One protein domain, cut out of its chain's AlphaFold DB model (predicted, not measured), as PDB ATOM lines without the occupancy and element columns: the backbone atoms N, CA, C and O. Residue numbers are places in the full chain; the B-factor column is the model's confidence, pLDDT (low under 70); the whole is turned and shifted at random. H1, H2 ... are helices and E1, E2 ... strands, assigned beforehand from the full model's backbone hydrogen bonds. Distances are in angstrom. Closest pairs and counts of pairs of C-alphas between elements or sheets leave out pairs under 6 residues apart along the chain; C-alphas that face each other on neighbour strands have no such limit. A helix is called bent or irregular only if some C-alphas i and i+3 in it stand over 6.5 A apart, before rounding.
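Overview. This is residues 843 to 927 and 935 to 1002 of the 1187 residues of an uncharacterized protein of Aphanomyces invadans (UniProt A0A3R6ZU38). A strongly twisted, curled sheet of four strands has the long helix H3 running along its strand E2, and H3 is the middle one of a row of three helices, H2, H3 and H5, that run alternately opposite ways. The short helix H1 sits over the sheet near edge strand E1, while H4 follows directly on E3 and leads into a long loop; residues 967 to 972, of which 967 to 969 belong to H4, stick out. The 153 printed residues include five named helices and four named strands, in the order E1 H1 H2 H3 E2 E3 H4 E4 H5; the sheet order is E1, E3, E2, E4, all antiparallel, and the class is mixed, helices and strands. The whole is compact, with a radius of gyration of the C-alphas of 15.7 A and spans of 47 by 33 by 31 A.

Arrangement. E1, residues 847 to 850, is an edge strand and pairs antiparallel with E3, residues 956 to 963, with N 849 and O 959 2.9 A apart, within hydrogen-bond range. E2, residues 939 to 946, forms a hairpin with E3, and N 942 and O 960 are 2.8 A apart. E2 bends by 61 degrees at residue 943. E4, residues 983 to 985, is the other edge strand, antiparallel to E2, with N 984 and O 945 2.8 A apart. H3, residues 906 to 924, is on the sheet at a height of 8.2 A, over E2 and along the strands, at 3 degrees to E2 on the local plane; their closest C-alphas, those of Asn 924 and Arg 940, are 5.2 A apart. H1, residues 868 to 875, is also on the sheet, at a height of 9.9 A, and lies only just over E1, with 3 of its C-alphas falling on that strand; the closest C-alphas, those of Leu 849 and Val 870, are 7.4 A apart. H1 and H3 on one face of the sheet give two layers, helices on one face of a sheet. H2, residues 884 to 898, forms a helical hairpin with H3, at a shallow tilt of 16 degrees, opposite ways; it touches H3 with residues 894 to 898 alone, closest at the C-alphas of Met 897 and Val 916, 6.4 A. H5, residues 988 to 999, touches H3 at a shallow tilt of 15 degrees, opposite ways, closest at the C-alphas of Ser 917 and Thr 988, 5.8 A. H2 and H5 are apart. H4, residues 964 to 969, is not on the sheet; E3, H4 and E4 form a split strand-helix-strand unit, two strands running the same way with E2 between them, and its crossover is right-handed. Every O i to N i+4 pair is within hydrogen-bond range in H2 and H5, against 14 of 15 in H3, 2 of 4 in H1 and 0 of 2 in H4, where 2 of 3 O i to N i+3 pairs are.

Along the chain. E1 begins at C-alpha 847, at (-44.336, -100.001, 9.089), and is 10.1 A long. H1, 11.3 A, is irregular, with C-alphas 871 and 874 7.3 A apart. H2 is 21.1 A and H3 26.7 A, from C-alpha 906 at (-57.014, -77.046, 1.133). E2 is 19.8 A and E3 22.6 A. H4, 10.6 A, is irregular, with C-alphas 965 and 968 7.3 A apart. E4 is 6.5 A, and H5, 16.3 A, ends at C-alpha 999, at (-53.319, -70.933, -5.936).

Size, cuts and confidence. The two C-alphas farthest apart, those of Pro 877 and Asn 1002, are 47.9 A apart. Residues 928 to 934 are not printed, and C-alphas 927 and 935 are 7.5 A apart across the cut. The links E1 to H1, 17 residues, and H4 to E4, 13 residues, are long. The mean pLDDT of the printed part is 75.9; 39 residues are under 70, among them residues 964 to 980 and 996 to 1002.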
ATOM      1  N   PRO A 843     -41.296-104.710  16.270       72.62
ATOM      2  CA  PRO A 843     -41.768-104.076  15.041       72.62
ATOM      3  C   PRO A 843     -40.791-104.340  13.890       72.62
ATOM      4  O   PRO A 843     -39.581-104.191  14.049       72.62
ATOM      5  N   HIS A 844     -41.336-104.724  12.741       76.81
ATOM      6  CA  HIS A 844     -40.590-104.958  11.510       76.81
ATOM      7  C   HIS A 844     -40.896-103.863  10.489       76.81
ATOM      8  O   HIS A 844     -42.024-103.368  10.412       76.81
ATOM      9  N   LEU A 845     -39.894-103.496   9.688       80.38
ATOM     10  CA  LEU A 845     -40.071-102.599   8.546       80.38
ATOM     11  C   LEU A 845     -40.427-103.404   7.275       80.38
ATOM     12  O   LEU A 845     -39.811-104.439   7.013       80.38
ATOM     13  N   PRO A 846     -41.381-102.940   6.443       80.31
ATOM     14  CA  PRO A 846     -42.009-101.620   6.476       80.31
ATOM     15  C   PRO A 846     -43.172-101.487   7.475       80.31
ATOM     16  O   PRO A 846     -43.958-102.410   7.659       80.31
ATOM     17  N   LEU A 847     -43.325-100.297   8.065       84.81
ATOM     18  CA  LEU A 847     -44.336-100.001   9.089       84.81
ATOM     19  C   LEU A 847     -45.120 -98.726   8.745       84.81
ATOM     20  O   LEU A 847     -44.532 -97.717   8.362       84.81
ATOM     21  N   VAL A 848     -46.445 -98.749   8.918       87.81
ATOM     22  CA  VAL A 848     -47.312 -97.565   8.773       87.81
ATOM     23  C   VAL A 848     -47.722 -97.056  10.148       87.81
ATOM     24  O   VAL A 848     -48.264 -97.810  10.953       87.81
ATOM     25  N   LEU A 849     -47.514 -95.763  10.393       92.38
ATOM     26  CA  LEU A 849     -47.919 -95.082  11.619       92.38
ATOM     27  C   LEU A 849     -48.816 -93.886  11.277       92.38
ATOM     28  O   LEU A 849     -48.362 -92.912  10.676       92.38
ATOM     29  N   LEU A 850     -50.098 -93.955  11.644       92.44
ATOM     30  CA  LEU A 850     -51.064 -92.881  11.379       92.44
ATOM     31  C   LEU A 850     -50.934 -91.726  12.375       92.44
ATOM     32  O   LEU A 850     -50.668 -91.940  13.560       92.44
ATOM     33  N   PHE A 851     -51.171 -90.503  11.900       93.25
ATOM     34  CA  PHE A 851     -51.250 -89.329  12.763       93.25
ATOM     35  C   PHE A 851     -52.573 -89.320  13.532       93.25
ATOM     36  O   PHE A 851     -53.645 -89.544  12.969       93.25
ATOM     37  N   ALA A 852     -52.485 -89.040  14.827       91.94
ATOM     38  CA  ALA A 852     -53.619 -88.703  15.666       91.94
ATOM     39  C   ALA A 852     -53.958 -87.212  15.518       91.94
ATOM     40  O   ALA A 852     -53.127 -86.399  15.111       91.94
ATOM     41  N   GLY A 853     -55.182 -86.854  15.888       89.50
ATOM     42  CA  GLY A 853     -55.721 -85.502  15.809       89.50
ATOM     43  C   GLY A 853     -56.539 -85.241  14.545       89.50
ATOM     44  O   GLY A 853     -56.557 -86.029  13.601       89.50
ATOM     45  N   LEU A 854     -57.253 -84.115  14.531       86.56
ATOM     46  CA  LEU A 854     -58.078 -83.675  13.399       86.56
ATOM     47  C   LEU A 854     -57.379 -82.631  12.513       86.56
ATOM     48  O   LEU A 854     -57.900 -82.290  11.452       86.56
ATOM     49  N   GLY A 855     -56.236 -82.096  12.955       84.19
ATOM     50  CA  GLY A 855     -55.572 -80.957  12.315       84.19
ATOM     51  C   GLY A 855     -56.284 -79.629  12.559       84.19
ATOM     52  O   GLY A 855     -56.238 -78.741  11.709       84.19
ATOM     53  N   THR A 856     -56.972 -79.504  13.695       82.38
ATOM     54  CA  THR A 856     -57.637 -78.272  14.141       82.38
ATOM     55  C   THR A 856     -56.868 -77.622  15.287       82.38
ATOM     56  O   THR A 856     -55.987 -78.245  15.879       82.38
ATOM     57  N   TYR A 857     -57.241 -76.394  15.654       81.00
ATOM     58  CA  TYR A 857     -56.583 -75.669  16.741       81.00
ATOM     59  C   TYR A 857     -56.625 -76.423  18.080       81.00
ATOM     60  O   TYR A 857     -55.657 -76.400  18.830       81.00
ATOM     61  N   GLU A 858     -57.708 -77.135  18.389       80.44
ATOM     62  CA  GLU A 858     -57.842 -77.891  19.645       80.44
ATOM     63  C   GLU A 858     -57.325 -79.329  19.563       80.44
ATOM     64  O   GLU A 858     -56.975 -79.923  20.582       80.44
ATOM     65  N   SER A 859     -57.291 -79.895  18.356       86.38
ATOM     66  CA  SER A 859     -56.860 -81.265  18.067       86.38
ATOM     67  C   SER A 859     -55.849 -81.218  16.912       86.38
ATOM     68  O   SER A 859     -56.184 -81.565  15.771       86.38
ATOM     69  N   PRO A 860     -54.623 -80.716  17.173       88.25
ATOM     70  CA  PRO A 860     -53.567 -80.647  16.167       88.25
ATOM     71  C   PRO A 860     -53.179 -82.048  15.693       88.25
ATOM     72  O   PRO A 860     -53.357 -83.016  16.432       88.25
ATOM     73  N   LEU A 861     -52.623 -82.165  14.483       89.81
ATOM     74  CA  LEU A 861     -52.036 -83.434  14.052       89.81
ATOM     75  C   LEU A 861     -50.749 -83.713  14.832       89.81
ATOM     76  O   LEU A 861     -49.928 -82.816  15.029       89.81
ATOM     77  N   TYR A 862     -50.561 -84.962  15.248       90.19
ATOM     78  CA  TYR A 862     -49.333 -85.438  15.878       90.19
ATOM     79  C   TYR A 862     -49.201 -86.955  15.743       90.19
ATOM     80  O   TYR A 862     -50.182 -87.680  15.595       90.19
ATOM     81  N   LEU A 863     -47.976 -87.451  15.841       90.94
ATOM     82  CA  LEU A 863     -47.692 -88.852  16.098       90.94
ATOM     83  C   LEU A 863     -47.613 -89.073  17.615       90.94
ATOM     84  O   LEU A 863     -46.826 -88.404  18.288       90.94
ATOM     85  N   ASP A 864     -48.444 -89.968  18.162       87.56
ATOM     86  CA  ASP A 864     -48.591 -90.143  19.616       87.56
ATOM     87  C   ASP A 864     -47.312 -90.717  20.249       87.56
ATOM     88  O   ASP A 864     -46.990 -91.883  20.021       87.56
ATOM     89  N   PRO A 865     -46.581 -89.949  21.080       82.69
ATOM     90  CA  PRO A 865     -45.366 -90.443  21.719       82.69
ATOM     91  C   PRO A 865     -45.649 -91.468  22.828       82.69
ATOM     92  O   PRO A 865     -44.717 -92.111  23.300       82.69
ATOM     93  N   ASN A 866     -46.903 -91.625  23.275       82.00
ATOM     94  CA  ASN A 866     -47.288 -92.666  24.238       82.00
ATOM     95  C   ASN A 866     -47.603 -94.004  23.560       82.00
ATOM     96  O   ASN A 866     -47.845 -94.995  24.250       82.00
ATOM     97  N   ASP A 867     -47.642 -94.032  22.230       87.06
ATOM     98  CA  ASP A 867     -47.852 -95.242  21.458       87.06
ATOM     99  C   ASP A 867     -46.595 -96.121  21.516       87.06
ATOM    100  O   ASP A 867     -45.499 -95.707  21.127       87.06
ATOM    101  N   LEU A 868     -46.754 -97.351  22.008       86.88
ATOM    102  CA  LEU A 868     -45.640 -98.277  22.165       86.88
ATOM    103  C   LEU A 868     -44.976 -98.626  20.826       86.88
ATOM    104  O   LEU A 868     -43.751 -98.710  20.786       86.88
ATOM    105  N   LEU A 869     -45.740 -98.759  19.731       87.38
ATOM    106  CA  LEU A 869     -45.160 -99.059  18.418       87.38
ATOM    107  C   LEU A 869     -44.280 -97.908  17.925       87.38
ATOM    108  O   LEU A 869     -43.173 -98.161  17.454       87.38
ATOM    109  N   VAL A 870     -44.711 -96.656  18.126       89.12
ATOM    110  CA  VAL A 870     -43.909 -95.457  17.812       89.12
ATOM    111  C   VAL A 870     -42.605 -95.456  18.612       89.12
ATOM    112  O   VAL A 870     -41.546 -95.156  18.064       89.12
ATOM    113  N   ARG A 871     -42.657 -95.826  19.897       87.06
ATOM    114  CA  ARG A 871     -41.469 -95.878  20.764       87.06
ATOM    115  C   ARG A 871     -40.532 -97.041  20.447       87.06
ATOM    116  O   ARG A 871     -39.346 -96.941  20.726       87.06
ATOM    117  N   SER A 872     -41.054 -98.126  19.878       86.69
ATOM    118  CA  SER A 872     -40.286 -99.335  19.566       86.69
ATOM    119  C   SER A 872     -39.588 -99.321  18.201       86.69
ATOM    120  O   SER A 872     -38.800-100.222  17.937       86.69
ATOM    121  N   VAL A 873     -39.810 -98.306  17.351       87.75
ATOM    122  CA  VAL A 873     -39.156 -98.188  16.026       87.75
ATOM    123  C   VAL A 873     -37.625 -98.343  16.085       87.75
ATOM    124  O   VAL A 873     -37.103 -99.093  15.259       87.75
ATOM    125  N   PRO A 874     -36.888 -97.751  17.051       86.69
ATOM    126  CA  PRO A 874     -35.438 -97.954  17.169       86.69
ATOM    127  C   PRO A 874     -35.009 -99.413  17.400       86.69
ATOM    128  O   PRO A 874     -33.854 -99.754  17.171       86.69
ATOM    129  N   GLN A 875     -35.928-100.286  17.831       81.81
ATOM    130  CA  GLN A 875     -35.679-101.709  18.068       81.81
ATOM    131  C   GLN A 875     -35.928-102.588  16.829       81.81
ATOM    132  O   GLN A 875     -35.845-103.816  16.941       81.81
ATOM    133  N   SER A 876     -36.254-101.989  15.677       82.88
ATOM    134  CA  SER A 876     -36.528-102.729  14.439       82.88
ATOM    135  C   SER A 876     -35.256-103.434  13.947       82.88
ATOM    136  O   SER A 876     -34.207-102.792  13.844       82.88
ATOM    137  N   PRO A 877     -35.306-104.742  13.638       77.00
ATOM    138  CA  PRO A 877     -34.116-105.518  13.297       77.00
ATOM    139  C   PRO A 877     -33.492-105.135  11.949       77.00
ATOM    140  O   PRO A 877     -32.345-105.488  11.695       77.00
ATOM    141  N   GLU A 878     -34.216-104.418  11.086       80.19
ATOM    142  CA  GLU A 878     -33.721-103.959   9.784       80.19
ATOM    143  C   GLU A 878     -32.797-102.729   9.873       80.19
ATOM    144  O   GLU A 878     -32.240-102.319   8.853       80.19
ATOM    145  N   LEU A 879     -32.646-102.118  11.054       79.94
ATOM    146  CA  LEU A 879     -31.809-100.933  11.258       79.94
ATOM    147  C   LEU A 879     -30.334-101.302  11.448       79.94
ATOM    148  O   LEU A 879     -29.990-102.191  12.225       79.94
ATOM    149  N   THR A 880     -29.445-100.567  10.783       75.12
ATOM    150  CA  THR A 880     -27.989-100.786  10.833       75.12
ATOM    151  C   THR A 880     -27.275 -99.998  11.936       75.12
ATOM    152  O   THR A 880     -26.090-100.218  12.169       75.12
ATOM    153  N   ALA A 881     -27.972 -99.090  12.628       75.69
ATOM    154  CA  ALA A 881     -27.421 -98.272  13.708       75.69
ATOM    155  C   ALA A 881     -28.468 -97.999  14.796       75.69
ATOM    156  O   ALA A 881     -29.672 -98.025  14.537       75.69
ATOM    157  N   PHE A 882     -27.997 -97.695  16.007       77.62
ATOM    158  CA  PHE A 882     -28.843 -97.259  17.115       77.62
ATOM    159  C   PHE A 882     -29.316 -95.822  16.899       77.62
ATOM    160  O   PHE A 882     -28.505 -94.916  16.718       77.62
ATOM    161  N   ILE A 883     -30.632 -95.612  16.936       80.25
ATOM    162  CA  ILE A 883     -31.256 -94.308  16.662       80.25
ATOM    163  C   ILE A 883     -32.121 -93.806  17.818       80.25
ATOM    164  O   ILE A 883     -32.946 -92.928  17.610       80.25
ATOM    165  N   ASP A 884     -31.960 -94.353  19.023       79.19
ATOM    166  CA  ASP A 884     -32.810 -94.075  20.187       79.19
ATOM    167  C   ASP A 884     -32.990 -92.570  20.456       79.19
ATOM    168  O   ASP A 884     -34.113 -92.064  20.442       79.19
ATOM    169  N   GLU A 885     -31.895 -91.827  20.635       78.31
ATOM    170  CA  GLU A 885     -31.959 -90.380  20.894       78.31
ATOM    171  C   GLU A 885     -32.396 -89.585  19.656       78.31
ATOM    172  O   GLU A 885     -33.271 -88.720  19.743       78.31
ATOM    173  N   ALA A 886     -31.856 -89.932  18.483       80.56
ATOM    174  CA  ALA A 886     -32.179 -89.264  17.225       80.56
ATOM    175  C   ALA A 886     -33.667 -89.406  16.855       80.56
ATOM    176  O   ALA A 886     -34.279 -88.468  16.343       80.56
ATOM    177  N   TRP A 887     -34.277 -90.558  17.144       86.56
ATOM    178  CA  TRP A 887     -35.690 -90.825  16.899       86.56
ATOM    179  C   TRP A 887     -36.592 -89.963  17.783       86.56
ATOM    180  O   TRP A 887     -37.564 -89.392  17.288       86.56
ATOM    181  N   ILE A 888     -36.245 -89.796  19.064       83.75
ATOM    182  CA  ILE A 888     -36.980 -88.912  19.984       83.75
ATOM    183  C   ILE A 888     -37.011 -87.482  19.439       83.75
ATOM    184  O   ILE A 888     -38.069 -86.844  19.419       83.75
ATOM    185  N   GLU A 889     -35.862 -86.983  18.987       81.31
ATOM    186  CA  GLU A 889     -35.741 -85.638  18.424       81.31
ATOM    187  C   GLU A 889     -36.519 -85.493  17.117       81.31
ATOM    188  O   GLU A 889     -37.249 -84.518  16.939       81.31
ATOM    189  N   ILE A 890     -36.453 -86.498  16.238       86.62
ATOM    190  CA  ILE A 890     -37.216 -86.521  14.988       86.62
ATOM    191  C   ILE A 890     -38.718 -86.470  15.257       86.62
ATOM    192  O   ILE A 890     -39.409 -85.675  14.623       86.62
ATOM    193  N   ILE A 891     -39.238 -87.271  16.192       87.69
ATOM    194  CA  ILE A 891     -40.669 -87.258  16.523       87.69
ATOM    195  C   ILE A 891     -41.085 -85.920  17.137       87.69
ATOM    196  O   ILE A 891     -42.158 -85.404  16.818       87.69
ATOM    197  N   ALA A 892     -40.242 -85.322  17.980       82.38
ATOM    198  CA  ALA A 892     -40.502 -83.998  18.531       82.38
ATOM    199  C   ALA A 892     -40.571 -82.912  17.441       82.38
ATOM    200  O   ALA A 892     -41.522 -82.124  17.420       82.38
ATOM    201  N   ASP A 893     -39.605 -82.890  16.524       85.12
ATOM    202  CA  ASP A 893     -39.563 -81.937  15.412       85.12
ATOM    203  C   ASP A 893     -40.716 -82.153  14.429       85.12
ATOM    204  O   ASP A 893     -41.347 -81.188  13.985       85.12
ATOM    205  N   LEU A 894     -41.040 -83.415  14.138       88.19
ATOM    206  CA  LEU A 894     -42.179 -83.802  13.317       88.19
ATOM    207  C   LEU A 894     -43.488 -83.296  13.923       88.19
ATOM    208  O   LEU A 894     -44.253 -82.618  13.240       88.19
ATOM    209  N   ASN A 895     -43.731 -83.563  15.207       88.12
ATOM    210  CA  ASN A 895     -44.938 -83.114  15.899       88.12
ATOM    211  C   ASN A 895     -45.041 -81.584  15.951       88.12
ATOM    212  O   ASN A 895     -46.139 -81.040  15.836       88.12
ATOM    213  N   ALA A 896     -43.912 -80.871  16.038       82.50
ATOM    214  CA  ALA A 896     -43.896 -79.412  15.949       82.50
ATOM    215  C   ALA A 896     -44.331 -78.889  14.566       82.50
ATOM    216  O   ALA A 896     -44.916 -77.809  14.488       82.50
ATOM    217  N   MET A 897     -44.069 -79.631  13.483       85.19
ATOM    218  CA  MET A 897     -44.547 -79.288  12.136       85.19
ATOM    219  C   MET A 897     -45.991 -79.730  11.900       85.19
ATOM    220  O   MET A 897     -46.780 -78.950  11.369       85.19
ATOM    221  N   LEU A 898     -46.359 -80.942  12.332       87.69
ATOM    222  CA  LEU A 898     -47.717 -81.479  12.195       87.69
ATOM    223  C   LEU A 898     -48.754 -80.616  12.920       87.69
ATOM    224  O   LEU A 898     -49.853 -80.422  12.406       87.69
ATOM    225  N   ARG A 899     -48.383 -80.008  14.050       84.00
ATOM    226  CA  ARG A 899     -49.249 -79.085  14.789       84.00
ATOM    227  C   ARG A 899     -49.747 -77.903  13.965       84.00
ATOM    228  O   ARG A 899     -50.850 -77.427  14.214       84.00
ATOM    229  N   VAL A 900     -48.937 -77.421  13.023       83.69
ATOM    230  CA  VAL A 900     -49.269 -76.264  12.179       83.69
ATOM    231  C   VAL A 900     -50.252 -76.660  11.077       83.69
ATOM    232  O   VAL A 900     -51.063 -75.842  10.657       83.69
ATOM    233  N   VAL A 901     -50.233 -77.926  10.646       84.56
ATOM    234  CA  VAL A 901     -51.016 -78.413   9.506       84.56
ATOM    235  C   VAL A 901     -52.511 -78.252   9.767       84.56
ATOM    236  O   VAL A 901     -53.087 -78.941  10.610       84.56
ATOM    237  N   ASN A 902     -53.154 -77.354   9.018       80.12
ATOM    238  CA  ASN A 902     -54.604 -77.176   9.052       80.12
ATOM    239  C   ASN A 902     -55.268 -77.950   7.909       80.12
ATOM    240  O   ASN A 902     -55.191 -77.545   6.754       80.12
ATOM    241  N   VAL A 903     -55.957 -79.043   8.238       76.25
ATOM    242  CA  VAL A 903     -56.591 -79.937   7.249       76.25
ATOM    243  C   VAL A 903     -57.947 -79.399   6.755       76.25
ATOM    244  O   VAL A 903     -58.493 -79.909   5.781       76.25
ATOM    245  N   GLN A 904     -58.495 -78.347   7.377       67.69
ATOM    246  CA  GLN A 904     -59.791 -77.767   6.994       67.69
ATOM    247  C   GLN A 904     -59.710 -76.869   5.750       67.69
ATOM    248  O   GLN A 904     -60.704 -76.723   5.045       67.69
ATOM    249  N   HIS A 905     -58.540 -76.291   5.456       65.50
ATOM    250  CA  HIS A 905     -58.342 -75.382   4.323       65.50
ATOM    251  C   HIS A 905     -57.338 -75.967   3.327       65.50
ATOM    252  O   HIS A 905     -56.145 -76.051   3.618       65.50
ATOM    253  N   ALA A 906     -57.810 -76.328   2.130       60.81
ATOM    254  CA  ALA A 906     -57.014 -77.046   1.133       60.81
ATOM    255  C   ALA A 906     -55.689 -76.338   0.771       60.81
ATOM    256  O   ALA A 906     -54.647 -76.987   0.754       60.81
ATOM    257  N   SER A 907     -55.692 -75.016   0.567       61.78
ATOM    258  CA  SER A 907     -54.493 -74.237   0.201       61.78
ATOM    259  C   SER A 907     -53.411 -74.224   1.287       61.78
ATOM    260  O   SER A 907     -52.237 -74.456   1.003       61.78
ATOM    261  N   HIS A 908     -53.804 -73.993   2.541       64.88
ATOM    262  CA  HIS A 908     -52.890 -73.973   3.685       64.88
ATOM    263  C   HIS A 908     -52.387 -75.377   4.029       64.88
ATOM    264  O   HIS A 908     -51.195 -75.557   4.275       64.88
ATOM    265  N   SER A 909     -53.268 -76.380   3.935       72.81
ATOM    266  CA  SER A 909     -52.927 -77.779   4.198       72.81
ATOM    267  C   SER A 909     -51.773 -78.271   3.322       72.81
ATOM    268  O   SER A 909     -50.845 -78.892   3.834       72.81
ATOM    269  N   VAL A 910     -51.779 -77.942   2.022       77.56
ATOM    270  CA  VAL A 910     -50.755 -78.386   1.065       77.56
ATOM    271  C   VAL A 910     -49.402 -77.755   1.388       77.56
ATOM    272  O   VAL A 910     -48.402 -78.467   1.449       77.56
ATOM    273  N   ARG A 911     -49.370 -76.449   1.684       79.44
ATOM    274  CA  ARG A 911     -48.134 -75.739   2.049       79.44
ATOM    275  C   ARG A 911     -47.506 -76.292   3.329       79.44
ATOM    276  O   ARG A 911     -46.288 -76.442   3.402       79.44
ATOM    277  N   ASP A 912     -48.319 -76.570   4.345       82.44
ATOM    278  CA  ASP A 912     -47.824 -77.074   5.628       82.44
ATOM    279  C   ASP A 912     -47.368 -78.539   5.515       82.44
ATOM    280  O   ASP A 912     -46.297 -78.885   6.015       82.44
ATOM    281  N   LEU A 913     -48.109 -79.377   4.780       86.25
ATOM    282  CA  LEU A 913     -47.727 -80.763   4.485       86.25
ATOM    283  C   LEU A 913     -46.476 -80.856   3.607       86.25
ATOM    284  O   LEU A 913     -45.675 -81.768   3.789       86.25
ATOM    285  N   MET A 914     -46.247 -79.890   2.713       85.50
ATOM    286  CA  MET A 914     -45.010 -79.807   1.937       85.50
ATOM    287  C   MET A 914     -43.787 -79.627   2.845       85.50
ATOM    288  O   MET A 914     -42.751 -80.239   2.593       85.50
ATOM    289  N   ARG A 915     -43.895 -78.862   3.946       85.75
ATOM    290  CA  ARG A 915     -42.803 -78.762   4.937       85.75
ATOM    291  C   ARG A 915     -42.533 -80.102   5.619       85.75
ATOM    292  O   ARG A 915     -41.376 -80.443   5.843       85.75
ATOM    293  N   VAL A 916     -43.588 -80.861   5.918       89.50
ATOM    294  CA  VAL A 916     -43.475 -82.207   6.500       89.50
ATOM    295  C   VAL A 916     -42.813 -83.172   5.510       89.50
ATOM    296  O   VAL A 916     -41.913 -83.909   5.903       89.50
ATOM    297  N   SER A 917     -43.195 -83.125   4.228       88.88
ATOM    298  CA  SER A 917     -42.578 -83.935   3.166       88.88
ATOM    299  C   SER A 917     -41.093 -83.607   2.994       88.88
ATOM    300  O   SER A 917     -40.263 -84.510   3.079       88.88
ATOM    301  N   LYS A 918     -40.739 -82.315   2.882       87.94
ATOM    302  CA  LYS A 918     -39.338 -81.852   2.794       87.94
ATOM    303  C   LYS A 918     -38.513 -82.286   4.002       87.94
ATOM    304  O   LYS A 918     -37.369 -82.693   3.845       87.94
ATOM    305  N   PHE A 919     -39.085 -82.238   5.207       88.69
ATOM    306  CA  PHE A 919     -38.409 -82.728   6.410       88.69
ATOM    307  C   PHE A 919     -38.126 -84.233   6.343       88.69
ATOM    308  O   PHE A 919     -37.016 -84.658   6.668       88.69
ATOM    309  N   CYS A 920     -39.103 -85.031   5.906       88.06
ATOM    310  CA  CYS A 920     -38.924 -86.472   5.741       88.06
ATOM    311  C   CYS A 920     -37.817 -86.772   4.714       88.06
ATOM    312  O   CYS A 920     -36.906 -87.545   4.996       88.06
ATOM    313  N   GLU A 921     -37.832 -86.098   3.562       84.50
ATOM    314  CA  GLU A 921     -36.807 -86.238   2.518       84.50
ATOM    315  C   GLU A 921     -35.416 -85.796   2.989       84.50
ATOM    316  O   GLU A 921     -34.438 -86.512   2.775       84.50
ATOM    317  N   GLN A 922     -35.321 -84.672   3.706       83.69
ATOM    318  CA  GLN A 922     -34.064 -84.184   4.274       83.69
ATOM    319  C   GLN A 922     -33.463 -85.193   5.260       83.69
ATOM    320  O   GLN A 922     -32.262 -85.456   5.219       83.69
ATOM    321  N   LYS A 923     -34.287 -85.785   6.136       82.81
ATOM    322  CA  LYS A 923     -33.833 -86.814   7.083       82.81
ATOM    323  C   LYS A 923     -33.462 -88.128   6.385       82.81
ATOM    324  O   LYS A 923     -32.547 -88.802   6.851       82.81
ATOM    325  N   ASN A 924     -34.081 -88.444   5.246       80.00
ATOM    326  CA  ASN A 924     -33.732 -89.609   4.422       80.00
ATOM    327  C   ASN A 924     -32.425 -89.427   3.614       80.00
ATOM    328  O   ASN A 924     -31.782 -90.419   3.275       80.00
ATOM    329  N   GLY A 925     -32.049 -88.190   3.261       61.34
ATOM    330  CA  GLY A 925     -31.040 -87.868   2.236       61.34
ATOM    331  C   GLY A 925     -29.598 -87.595   2.698       61.34
ATOM    332  O   GLY A 925     -28.768 -87.201   1.880       61.34
ATOM    333  N   HIS A 926     -29.234 -87.798   3.966       53.62
ATOM    334  CA  HIS A 926     -27.927 -87.365   4.499       53.62
ATOM    335  C   HIS A 926     -26.707 -88.258   4.171       53.62
ATOM    336  O   HIS A 926     -25.695 -88.199   4.864       53.62
ATOM    337  N   HIS A 927     -26.737 -89.032   3.083       44.25
ATOM    338  CA  HIS A 927     -25.636 -89.936   2.725       44.25
ATOM    339  C   HIS A 927     -24.482 -89.301   1.919       44.25
ATOM    340  O   HIS A 927     -23.509 -89.998   1.652       44.25
ATOM    341  N   SER A 935     -25.902 -91.395  10.612       60.69
ATOM    342  CA  SER A 935     -26.876 -92.098   9.771       60.69
ATOM    343  C   SER A 935     -27.989 -92.707  10.632       60.69
ATOM    344  O   SER A 935     -27.679 -93.389  11.608       60.69
ATOM    345  N   LEU A 936     -29.265 -92.554  10.247       75.38
ATOM    346  CA  LEU A 936     -30.426 -93.154  10.938       75.38
ATOM    347  C   LEU A 936     -30.529 -94.682  10.748       75.38
ATOM    348  O   LEU A 936     -31.613 -95.216  10.537       75.38
ATOM    349  N   GLY A 937     -29.403 -95.395  10.744       72.88
ATOM    350  CA  GLY A 937     -29.369 -96.848  10.583       72.88
ATOM    351  C   GLY A 937     -30.057 -97.347   9.309       72.88
ATOM    352  O   GLY A 937     -30.637 -98.425   9.313       72.88
ATOM    353  N   GLY A 938     -30.079 -96.539   8.245       77.19
ATOM    354  CA  GLY A 938     -30.792 -96.855   7.006       77.19
ATOM    355  C   GLY A 938     -32.313 -96.647   7.041       77.19
ATOM    356  O   GLY A 938     -32.949 -96.887   6.015       77.19
ATOM    357  N   LEU A 939     -32.903 -96.173   8.147       86.44
ATOM    358  CA  LEU A 939     -34.327 -95.828   8.236       86.44
ATOM    359  C   LEU A 939     -34.693 -94.735   7.227       86.44
ATOM    360  O   LEU A 939     -34.000 -93.725   7.100       86.44
ATOM    361  N   ARG A 940     -35.832 -94.910   6.558       84.81
ATOM    362  CA  ARG A 940     -36.464 -93.901   5.710       84.81
ATOM    363  C   ARG A 940     -37.913 -93.696   6.094       84.81
ATOM    364  O   ARG A 940     -38.616 -94.647   6.427       84.81
ATOM    365  N   MET A 941     -38.357 -92.453   6.005       88.50
ATOM    366  CA  MET A 941     -39.692 -92.011   6.383       88.50
ATOM    367  C   MET A 941     -40.340 -91.313   5.191       88.50
ATOM    368  O   MET A 941     -39.744 -90.412   4.610       88.50
ATOM    369  N   HIS A 942     -41.554 -91.700   4.825       87.75
ATOM    370  CA  HIS A 942     -42.296 -91.082   3.728       87.75
ATOM    371  C   HIS A 942     -43.673 -90.642   4.211       87.75
ATOM    372  O   HIS A 942     -44.369 -91.395   4.894       87.75
ATOM    373  N   LEU A 943     -44.075 -89.425   3.849       91.56
ATOM    374  CA  LEU A 943     -45.430 -88.947   4.093       91.56
ATOM    375  C   LEU A 943     -46.396 -89.677   3.153       91.56
ATOM    376  O   LEU A 943     -46.109 -89.855   1.971       91.56
ATOM    377  N   GLY A 944     -47.553 -90.096   3.662       88.62
ATOM    378  CA  GLY A 944     -48.531 -90.818   2.854       88.62
ATOM    379  C   GLY A 944     -49.978 -90.586   3.271       88.62
ATOM    380  O   GLY A 944     -50.273 -90.124   4.377       88.62
ATOM    381  N   ARG A 945     -50.882 -90.926   2.348       86.94
ATOM    382  CA  ARG A 945     -52.334 -90.987   2.549       86.94
ATOM    383  C   ARG A 945     -52.744 -92.453   2.575       86.94
ATOM    384  O   ARG A 945     -52.602 -93.133   1.564       86.94
ATOM    385  N   PHE A 946     -53.250 -92.922   3.707       87.38
ATOM    386  CA  PHE A 946     -53.580 -94.328   3.944       87.38
ATOM    387  C   PHE A 946     -55.092 -94.517   4.063       87.38
ATOM    388  O   PHE A 946     -55.775 -93.707   4.689       87.38
ATOM    389  N   PHE A 947     -55.615 -95.579   3.460       84.06
ATOM    390  CA  PHE A 947     -57.038 -95.897   3.394       84.06
ATOM    391  C   PHE A 947     -57.330 -97.088   4.311       84.06
ATOM    392  O   PHE A 947     -57.067 -98.237   3.969       84.06
ATOM    393  N   THR A 948     -57.823 -96.794   5.512       77.25
ATOM    394  CA  THR A 948     -58.076 -97.773   6.585       77.25
ATOM    395  C   THR A 948     -59.404 -98.519   6.448       77.25
ATOM    396  O   THR A 948     -59.581 -99.567   7.059       77.25
ATOM    397  N   GLY A 949     -60.331 -98.004   5.640       63.62
ATOM    398  CA  GLY A 949     -61.502 -98.730   5.144       63.62
ATOM    399  C   GLY A 949     -61.374 -98.941   3.635       63.62
ATOM    400  O   GLY A 949     -60.531 -98.297   3.015       63.62
ATOM    401  N   GLY A 950     -62.182 -99.833   3.050       60.06
ATOM    402  CA  GLY A 950     -62.195-100.112   1.607       60.06
ATOM    403  C   GLY A 950     -62.382 -98.881   0.695       60.06
ATOM    404  O   GLY A 950     -62.362 -97.735   1.136       60.06
ATOM    405  N   LYS A 951     -62.572 -99.115  -0.612       52.47
ATOM    406  CA  LYS A 951     -62.463 -98.100  -1.688       52.47
ATOM    407  C   LYS A 951     -63.284 -96.799  -1.500       52.47
ATOM    408  O   LYS A 951     -62.908 -95.794  -2.094       52.47
ATOM    409  N   ASP A 952     -64.313 -96.788  -0.648       52.00
ATOM    410  CA  ASP A 952     -65.273 -95.679  -0.485       52.00
ATOM    411  C   ASP A 952     -65.029 -94.748   0.730       52.00
ATOM    412  O   ASP A 952     -65.838 -93.862   1.007       52.00
ATOM    413  N   GLN A 953     -63.941 -94.918   1.496       61.50
ATOM    414  CA  GLN A 953     -63.705 -94.176   2.752       61.50
ATOM    415  C   GLN A 953     -62.591 -93.114   2.666       61.50
ATOM    416  O   GLN A 953     -61.648 -93.206   1.878       61.50
ATOM    417  N   ARG A 954     -62.688 -92.075   3.515       69.56
ATOM    418  CA  ARG A 954     -61.700 -90.978   3.566       69.56
ATOM    419  C   ARG A 954     -60.341 -91.477   4.076       69.56
ATOM    420  O   ARG A 954     -60.262 -92.176   5.082       69.56
ATOM    421  N   TYR A 955     -59.277 -91.042   3.408       81.31
ATOM    422  CA  TYR A 955     -57.885 -91.302   3.781       81.31
ATOM    423  C   TYR A 955     -57.490 -90.633   5.109       81.31
ATOM    424  O   TYR A 955     -58.024 -89.584   5.480       81.31
ATOM    425  N   GLN A 956     -56.484 -91.196   5.774       87.25
ATOM    426  CA  GLN A 956     -55.806 -90.626   6.938       87.25
ATOM    427  C   GLN A 956     -54.336 -90.349   6.605       87.25
ATOM    428  O   GLN A 956     -53.714 -91.067   5.821       87.25
ATOM    429  N   TRP A 957     -53.784 -89.282   7.178       89.75
ATOM    430  CA  TRP A 957     -52.367 -88.952   7.026       89.75
ATOM    431  C   TRP A 957     -51.515 -89.775   7.991       89.75
ATOM    432  O   TRP A 957     -51.923 -90.035   9.124       89.75
ATOM    433  N   GLY A 958     -50.320 -90.158   7.557       92.06
ATOM    434  CA  GLY A 958     -49.369 -90.873   8.397       92.06
ATOM    435  C   GLY A 958     -47.980 -90.946   7.781       92.06
ATOM    436  O   GLY A 958     -47.708 -90.343   6.739       92.06
ATOM    437  N   LEU A 959     -47.125 -91.738   8.417       92.25
ATOM    438  CA  LEU A 959     -45.792 -92.071   7.940       92.25
ATOM    439  C   LEU A 959     -45.710 -93.522   7.489       92.25
ATOM    440  O   LEU A 959     -46.172 -94.428   8.180       92.25
ATOM    441  N   PHE A 960     -45.039 -93.722   6.362       89.81
ATOM    442  CA  PHE A 960     -44.524 -95.007   5.922       89.81
ATOM    443  C   PHE A 960     -43.035 -95.087   6.251       89.81
ATOM    444  O   PHE A 960     -42.242 -94.279   5.765       89.81
ATOM    445  N   LEU A 961     -42.663 -96.045   7.092       88.94
ATOM    446  CA  LEU A 961     -41.290 -96.303   7.504       88.94
ATOM    447  C   LEU A 961     -40.729 -97.495   6.724       88.94
ATOM    448  O   LEU A 961     -41.385 -98.529   6.624       88.94
ATOM    449  N   THR A 962     -39.517 -97.364   6.192       85.06
ATOM    450  CA  THR A 962     -38.807 -98.410   5.432       85.06
ATOM    451  C   THR A 962     -37.292 -98.341   5.680       85.06
ATOM    452  O   THR A 962     -36.840 -97.469   6.414       85.06
ATOM    453  N   CYS A 963     -36.495 -99.245   5.100       80.12
ATOM    454  CA  CYS A 963     -35.032 -99.261   5.234       80.12
ATOM    455  C   CYS A 963     -34.316 -99.347   3.867       80.12
ATOM    456  O   CYS A 963     -34.817 -99.970   2.929       80.12
ATOM    457  N   VAL A 964     -33.128 -98.734   3.744       68.38
ATOM    458  CA  VAL A 964     -32.315 -98.639   2.506       68.38
ATOM    459  C   VAL A 964     -32.050-100.005   1.850       68.38
ATOM    460  O   VAL A 964     -32.106-100.108   0.625       68.38
ATOM    461  N   HIS A 965     -31.818-101.071   2.625       56.91
ATOM    462  CA  HIS A 965     -31.510-102.406   2.085       56.91
ATOM    463  C   HIS A 965     -32.689-103.091   1.368       56.91
ATOM    464  O   HIS A 965     -32.480-104.052   0.631       56.91
ATOM    465  N   ILE A 966     -33.915-102.581   1.520       52.59
ATOM    466  CA  ILE A 966     -35.139-103.158   0.938       52.59
ATOM    467  C   ILE A 966     -35.455-102.538  -0.443       52.59
ATOM    468  O   ILE A 966     -36.300-103.026  -1.194       52.59
ATOM    469  N   GLN A 967     -34.747-101.475  -0.844       42.44
ATOM    470  CA  GLN A 967     -35.133-100.672  -2.008       42.44
ATOM    471  C   GLN A 967     -34.913-101.336  -3.379       42.44
ATOM    472  O   GLN A 967     -35.559-100.928  -4.341       42.44
ATOM    473  N   LYS A 968     -34.068-102.373  -3.494       38.84
ATOM    474  CA  LYS A 968     -33.892-103.121  -4.759       38.84
ATOM    475  C   LYS A 968     -35.078-104.024  -5.107       38.84
ATOM    476  O   LYS A 968     -35.096-104.623  -6.174       38.84
ATOM    477  N   SER A 969     -36.075-104.122  -4.232       39.19
ATOM    478  CA  SER A 969     -37.133-105.113  -4.360       39.19
ATOM    479  C   SER A 969     -38.516-104.550  -4.033       39.19
ATOM    480  O   SER A 969     -39.323-105.218  -3.391       39.19
ATOM    481  N   VAL A 970     -38.832-103.344  -4.517       42.53
ATOM    482  CA  VAL A 970     -40.216-102.820  -4.490       42.53
ATOM    483  C   VAL A 970     -41.182-103.784  -5.208       42.53
ATOM    484  O   VAL A 970     -42.348-103.876  -4.840       42.53
ATOM    485  N   GLN A 971     -40.674-104.609  -6.133       34.91
ATOM    486  CA  GLN A 971     -41.428-105.672  -6.807       34.91
ATOM    487  C   GLN A 971     -41.553-106.979  -5.992       34.91
ATOM    488  O   GLN A 971     -42.501-107.729  -6.195       34.91
ATOM    489  N   VAL A 972     -40.659-107.239  -5.023       36.06
ATOM    490  CA  VAL A 972     -40.697-108.442  -4.157       36.06
ATOM    491  C   VAL A 972     -41.433-108.168  -2.843       36.06
ATOM    492  O   VAL A 972     -42.026-109.079  -2.273       36.06
ATOM    493  N   CYS A 973     -41.506-106.917  -2.374       35.22
ATOM    494  CA  CYS A 973     -42.281-106.550  -1.179       35.22
ATOM    495  C   CYS A 973     -43.797-106.770  -1.322       35.22
ATOM    496  O   CYS A 973     -44.501-106.787  -0.317       35.22
ATOM    497  N   ILE A 974     -44.291-107.015  -2.539       38.38
ATOM    498  CA  ILE A 974     -45.672-107.446  -2.806       38.38
ATOM    499  C   ILE A 974     -45.928-108.876  -2.269       38.38
ATOM    500  O   ILE A 974     -47.074-109.254  -2.049       38.38
ATOM    501  N   SER A 975     -44.874-109.661  -1.995       34.75
ATOM    502  CA  SER A 975     -44.961-111.070  -1.572       34.75
ATOM    503  C   SER A 975     -44.803-111.328  -0.063       34.75
ATOM    504  O   SER A 975     -44.954-112.469   0.373       34.75
ATOM    505  N   ARG A 976     -44.546-110.299   0.764       40.84
ATOM    506  CA  ARG A 976     -44.616-110.424   2.235       40.84
ATOM    507  C   ARG A 976     -45.991-109.950   2.736       40.84
ATOM    508  O   ARG A 976     -46.443-108.891   2.306       40.84
ATOM    509  N   PRO A 977     -46.653-110.675   3.658       40.75
ATOM    510  CA  PRO A 977     -48.045-110.443   4.079       40.75
ATOM    511  C   PRO A 977     -48.231-109.221   5.002       40.75
ATOM    512  O   PRO A 977     -49.073-109.221   5.891       40.75
ATOM    513  N   MET A 978     -47.439-108.167   4.812       46.12
ATOM    514  CA  MET A 978     -47.462-106.959   5.629       46.12
ATOM    515  C   MET A 978     -47.433-105.725   4.721       46.12
ATOM    516  O   MET A 978     -46.512-104.917   4.734       46.12
ATOM    517  N   LEU A 979     -48.472-105.580   3.902       51.22
ATOM    518  CA  LEU A 979     -48.941-104.266   3.467       51.22
ATOM    519  C   LEU A 979     -50.164-103.965   4.334       51.22
ATOM    520  O   LEU A 979     -51.266-104.397   3.994       51.22
ATOM    521  N   PRO A 980     -49.987-103.317   5.502       60.03
ATOM    522  CA  PRO A 980     -51.028-103.335   6.519       60.03
ATOM    523  C   PRO A 980     -52.189-102.394   6.177       60.03
ATOM    524  O   PRO A 980     -53.279-102.559   6.710       60.03
ATOM    525  N   ILE A 981     -51.998-101.415   5.285       71.12
ATOM    526  CA  ILE A 981     -53.042-100.471   4.868       71.12
ATOM    527  C   ILE A 981     -52.712 -99.986   3.445       71.12
ATOM    528  O   ILE A 981     -51.584 -99.531   3.231       71.12
ATOM    529  N   PRO A 982     -53.632-100.052   2.464       75.00
ATOM    530  CA  PRO A 982     -53.396 -99.464   1.148       75.00
ATOM    531  C   PRO A 982     -53.199 -97.948   1.275       75.00
ATOM    532  O   PRO A 982     -53.912 -97.279   2.023       75.00
ATOM    533  N   GLY A 983     -52.235 -97.384   0.551       78.31
ATOM    534  CA  GLY A 983     -51.932 -95.960   0.644       78.31
ATOM    535  C   GLY A 983     -51.139 -95.423  -0.538       78.31
ATOM    536  O   GLY A 983     -50.512 -96.176  -1.277       78.31
ATOM    537  N   ILE A 984     -51.189 -94.105  -0.708       83.25
ATOM    538  CA  ILE A 984     -50.449 -93.357  -1.726       83.25
ATOM    539  C   ILE A 984     -49.382 -92.536  -1.004       83.25
ATOM    540  O   ILE A 984     -49.713 -91.698  -0.160       83.25
ATOM    541  N   LEU A 985     -48.112 -92.788  -1.326       84.38
ATOM    542  CA  LEU A 985     -46.998 -91.973  -0.847       84.38
ATOM    543  C   LEU A 985     -47.024 -90.616  -1.547       84.38
ATOM    544  O   LEU A 985     -47.332 -90.517  -2.733       84.38
ATOM    545  N   VAL A 986     -46.739 -89.570  -0.788       83.06
ATOM    546  CA  VAL A 986     -46.815 -88.189  -1.244       83.06
ATOM    547  C   VAL A 986     -45.412 -87.603  -1.207       83.06
ATOM    548  O   VAL A 986     -44.844 -87.444  -0.129       83.06
ATOM    549  N   ASN A 987     -44.881 -87.288  -2.387       81.19
ATOM    550  CA  ASN A 987     -43.595 -86.611  -2.552       81.19
ATOM    551  C   ASN A 987     -43.790 -85.090  -2.609       81.19
ATOM    552  O   ASN A 987     -44.900 -84.609  -2.876       81.19
ATOM    553  N   THR A 988     -42.711 -84.334  -2.404       81.88
ATOM    554  CA  THR A 988     -42.734 -82.867  -2.502       81.88
ATOM    555  C   THR A 988     -43.244 -82.364  -3.838       81.88
ATOM    556  O   THR A 988     -44.102 -81.488  -3.847       81.88
ATOM    557  N   ASP A 989     -42.796 -82.956  -4.940       79.31
ATOM    558  CA  ASP A 989     -43.090 -82.465  -6.291       79.31
ATOM    559  C   ASP A 989     -44.596 -82.545  -6.592       79.31
ATOM    560  O   ASP A 989     -45.200 -81.609  -7.115       79.31
ATOM    561  N   ALA A 990     -45.248 -83.619  -6.129       78.38
ATOM    562  CA  ALA A 990     -46.694 -83.808  -6.247       78.38
ATOM    563  C   ALA A 990     -47.506 -82.818  -5.381       78.38
ATOM    564  O   ALA A 990     -48.656 -82.495  -5.697       78.38
ATOM    565  N   LEU A 991     -46.940 -82.349  -4.262       81.38
ATOM    566  CA  LEU A 991     -47.546 -81.299  -3.438       81.38
ATOM    567  C   LEU A 991     -47.313 -79.908  -4.031       81.38
ATOM    568  O   LEU A 991     -48.221 -79.083  -3.956       81.38
ATOM    569  N   GLU A 992     -46.150 -79.659  -4.635       79.19
ATOM    570  CA  GLU A 992     -45.825 -78.406  -5.329       79.19
ATOM    571  C   GLU A 992     -46.743 -78.190  -6.543       79.19
ATOM    572  O   GLU A 992     -47.357 -77.128  -6.668       79.19
ATOM    573  N   GLU A 993     -46.965 -79.226  -7.357       78.25
ATOM    574  CA  GLU A 993     -47.909 -79.189  -8.482       78.25
ATOM    575  C   GLU A 993     -49.350 -78.892  -8.019       78.25
ATOM    576  O   GLU A 993     -50.041 -78.022  -8.560       78.25
ATOM    577  N   ARG A 994     -49.798 -79.547  -6.937       74.31
ATOM    578  CA  ARG A 994     -51.104 -79.261  -6.319       74.31
ATOM    579  C   ARG A 994     -51.187 -77.857  -5.729       74.31
ATOM    580  O   ARG A 994     -52.259 -77.256  -5.780       74.31
ATOM    581  N   GLN A 995     -50.110 -77.345  -5.138       75.50
ATOM    582  CA  GLN A 995     -50.090 -76.002  -4.564       75.50
ATOM    583  C   GLN A 995     -50.314 -74.951  -5.654       75.50
ATOM    584  O   GLN A 995     -51.144 -74.058  -5.462       75.50
ATOM    585  N   ASN A 996     -49.649 -75.110  -6.800       68.50
ATOM    586  CA  ASN A 996     -49.804 -74.233  -7.957       68.50
ATOM    587  C   ASN A 996     -51.249 -74.268  -8.491       68.50
ATOM    588  O   ASN A 996     -51.858 -73.216  -8.677       68.50
ATOM    589  N   HIS A 997     -51.855 -75.458  -8.605       67.62
ATOM    590  CA  HIS A 997     -53.261 -75.616  -9.008       67.62
ATOM    591  C   HIS A 997     -54.273 -74.981  -8.039       67.62
ATOM    592  O   HIS A 997     -55.309 -74.454  -8.460       67.62
ATOM    593  N   VAL A 998     -54.010 -75.036  -6.730       66.06
ATOM    594  CA  VAL A 998     -54.898 -74.459  -5.710       66.06
ATOM    595  C   VAL A 998     -54.752 -72.932  -5.636       66.06
ATOM    596  O   VAL A 998     -55.751 -72.248  -5.398       66.06
ATOM    597  N   GLN A 999     -53.556 -72.383  -5.885       59.62
ATOM    598  CA  GLN A 999     -53.319 -70.933  -5.936       59.62
ATOM    599  C   GLN A 999     -54.093 -70.241  -7.066       59.62
ATOM    600  O   GLN A 999     -54.605 -69.145  -6.853       59.62
ATOM    601  N   THR A1000     -54.276 -70.893  -8.215       55.06
ATOM    602  CA  THR A1000     -55.063 -70.357  -9.340       55.06
ATOM    603  C   THR A1000     -56.570 -70.244  -9.085       55.06
ATOM    604  O   THR A1000     -57.264 -69.625  -9.885       55.06
ATOM    605  N   ARG A1001     -57.117 -70.829  -8.004       53.34
ATOM    606  CA  ARG A1001     -58.573 -71.036  -7.872       53.34
ATOM    607  C   ARG A1001     -59.273 -70.266  -6.743       53.34
ATOM    608  O   ARG A1001     -60.493 -70.310  -6.701       53.34
ATOM    609  N   ASN A1002     -58.586 -69.560  -5.840       50.53
ATOM    610  CA  ASN A1002     -59.257 -68.909  -4.699       50.53
ATOM    611  C   ASN A1002     -58.537 -67.650  -4.188       50.53
ATOM    612  O   ASN A1002     -57.569 -67.761  -3.438       50.53
TER     613      ASN A1002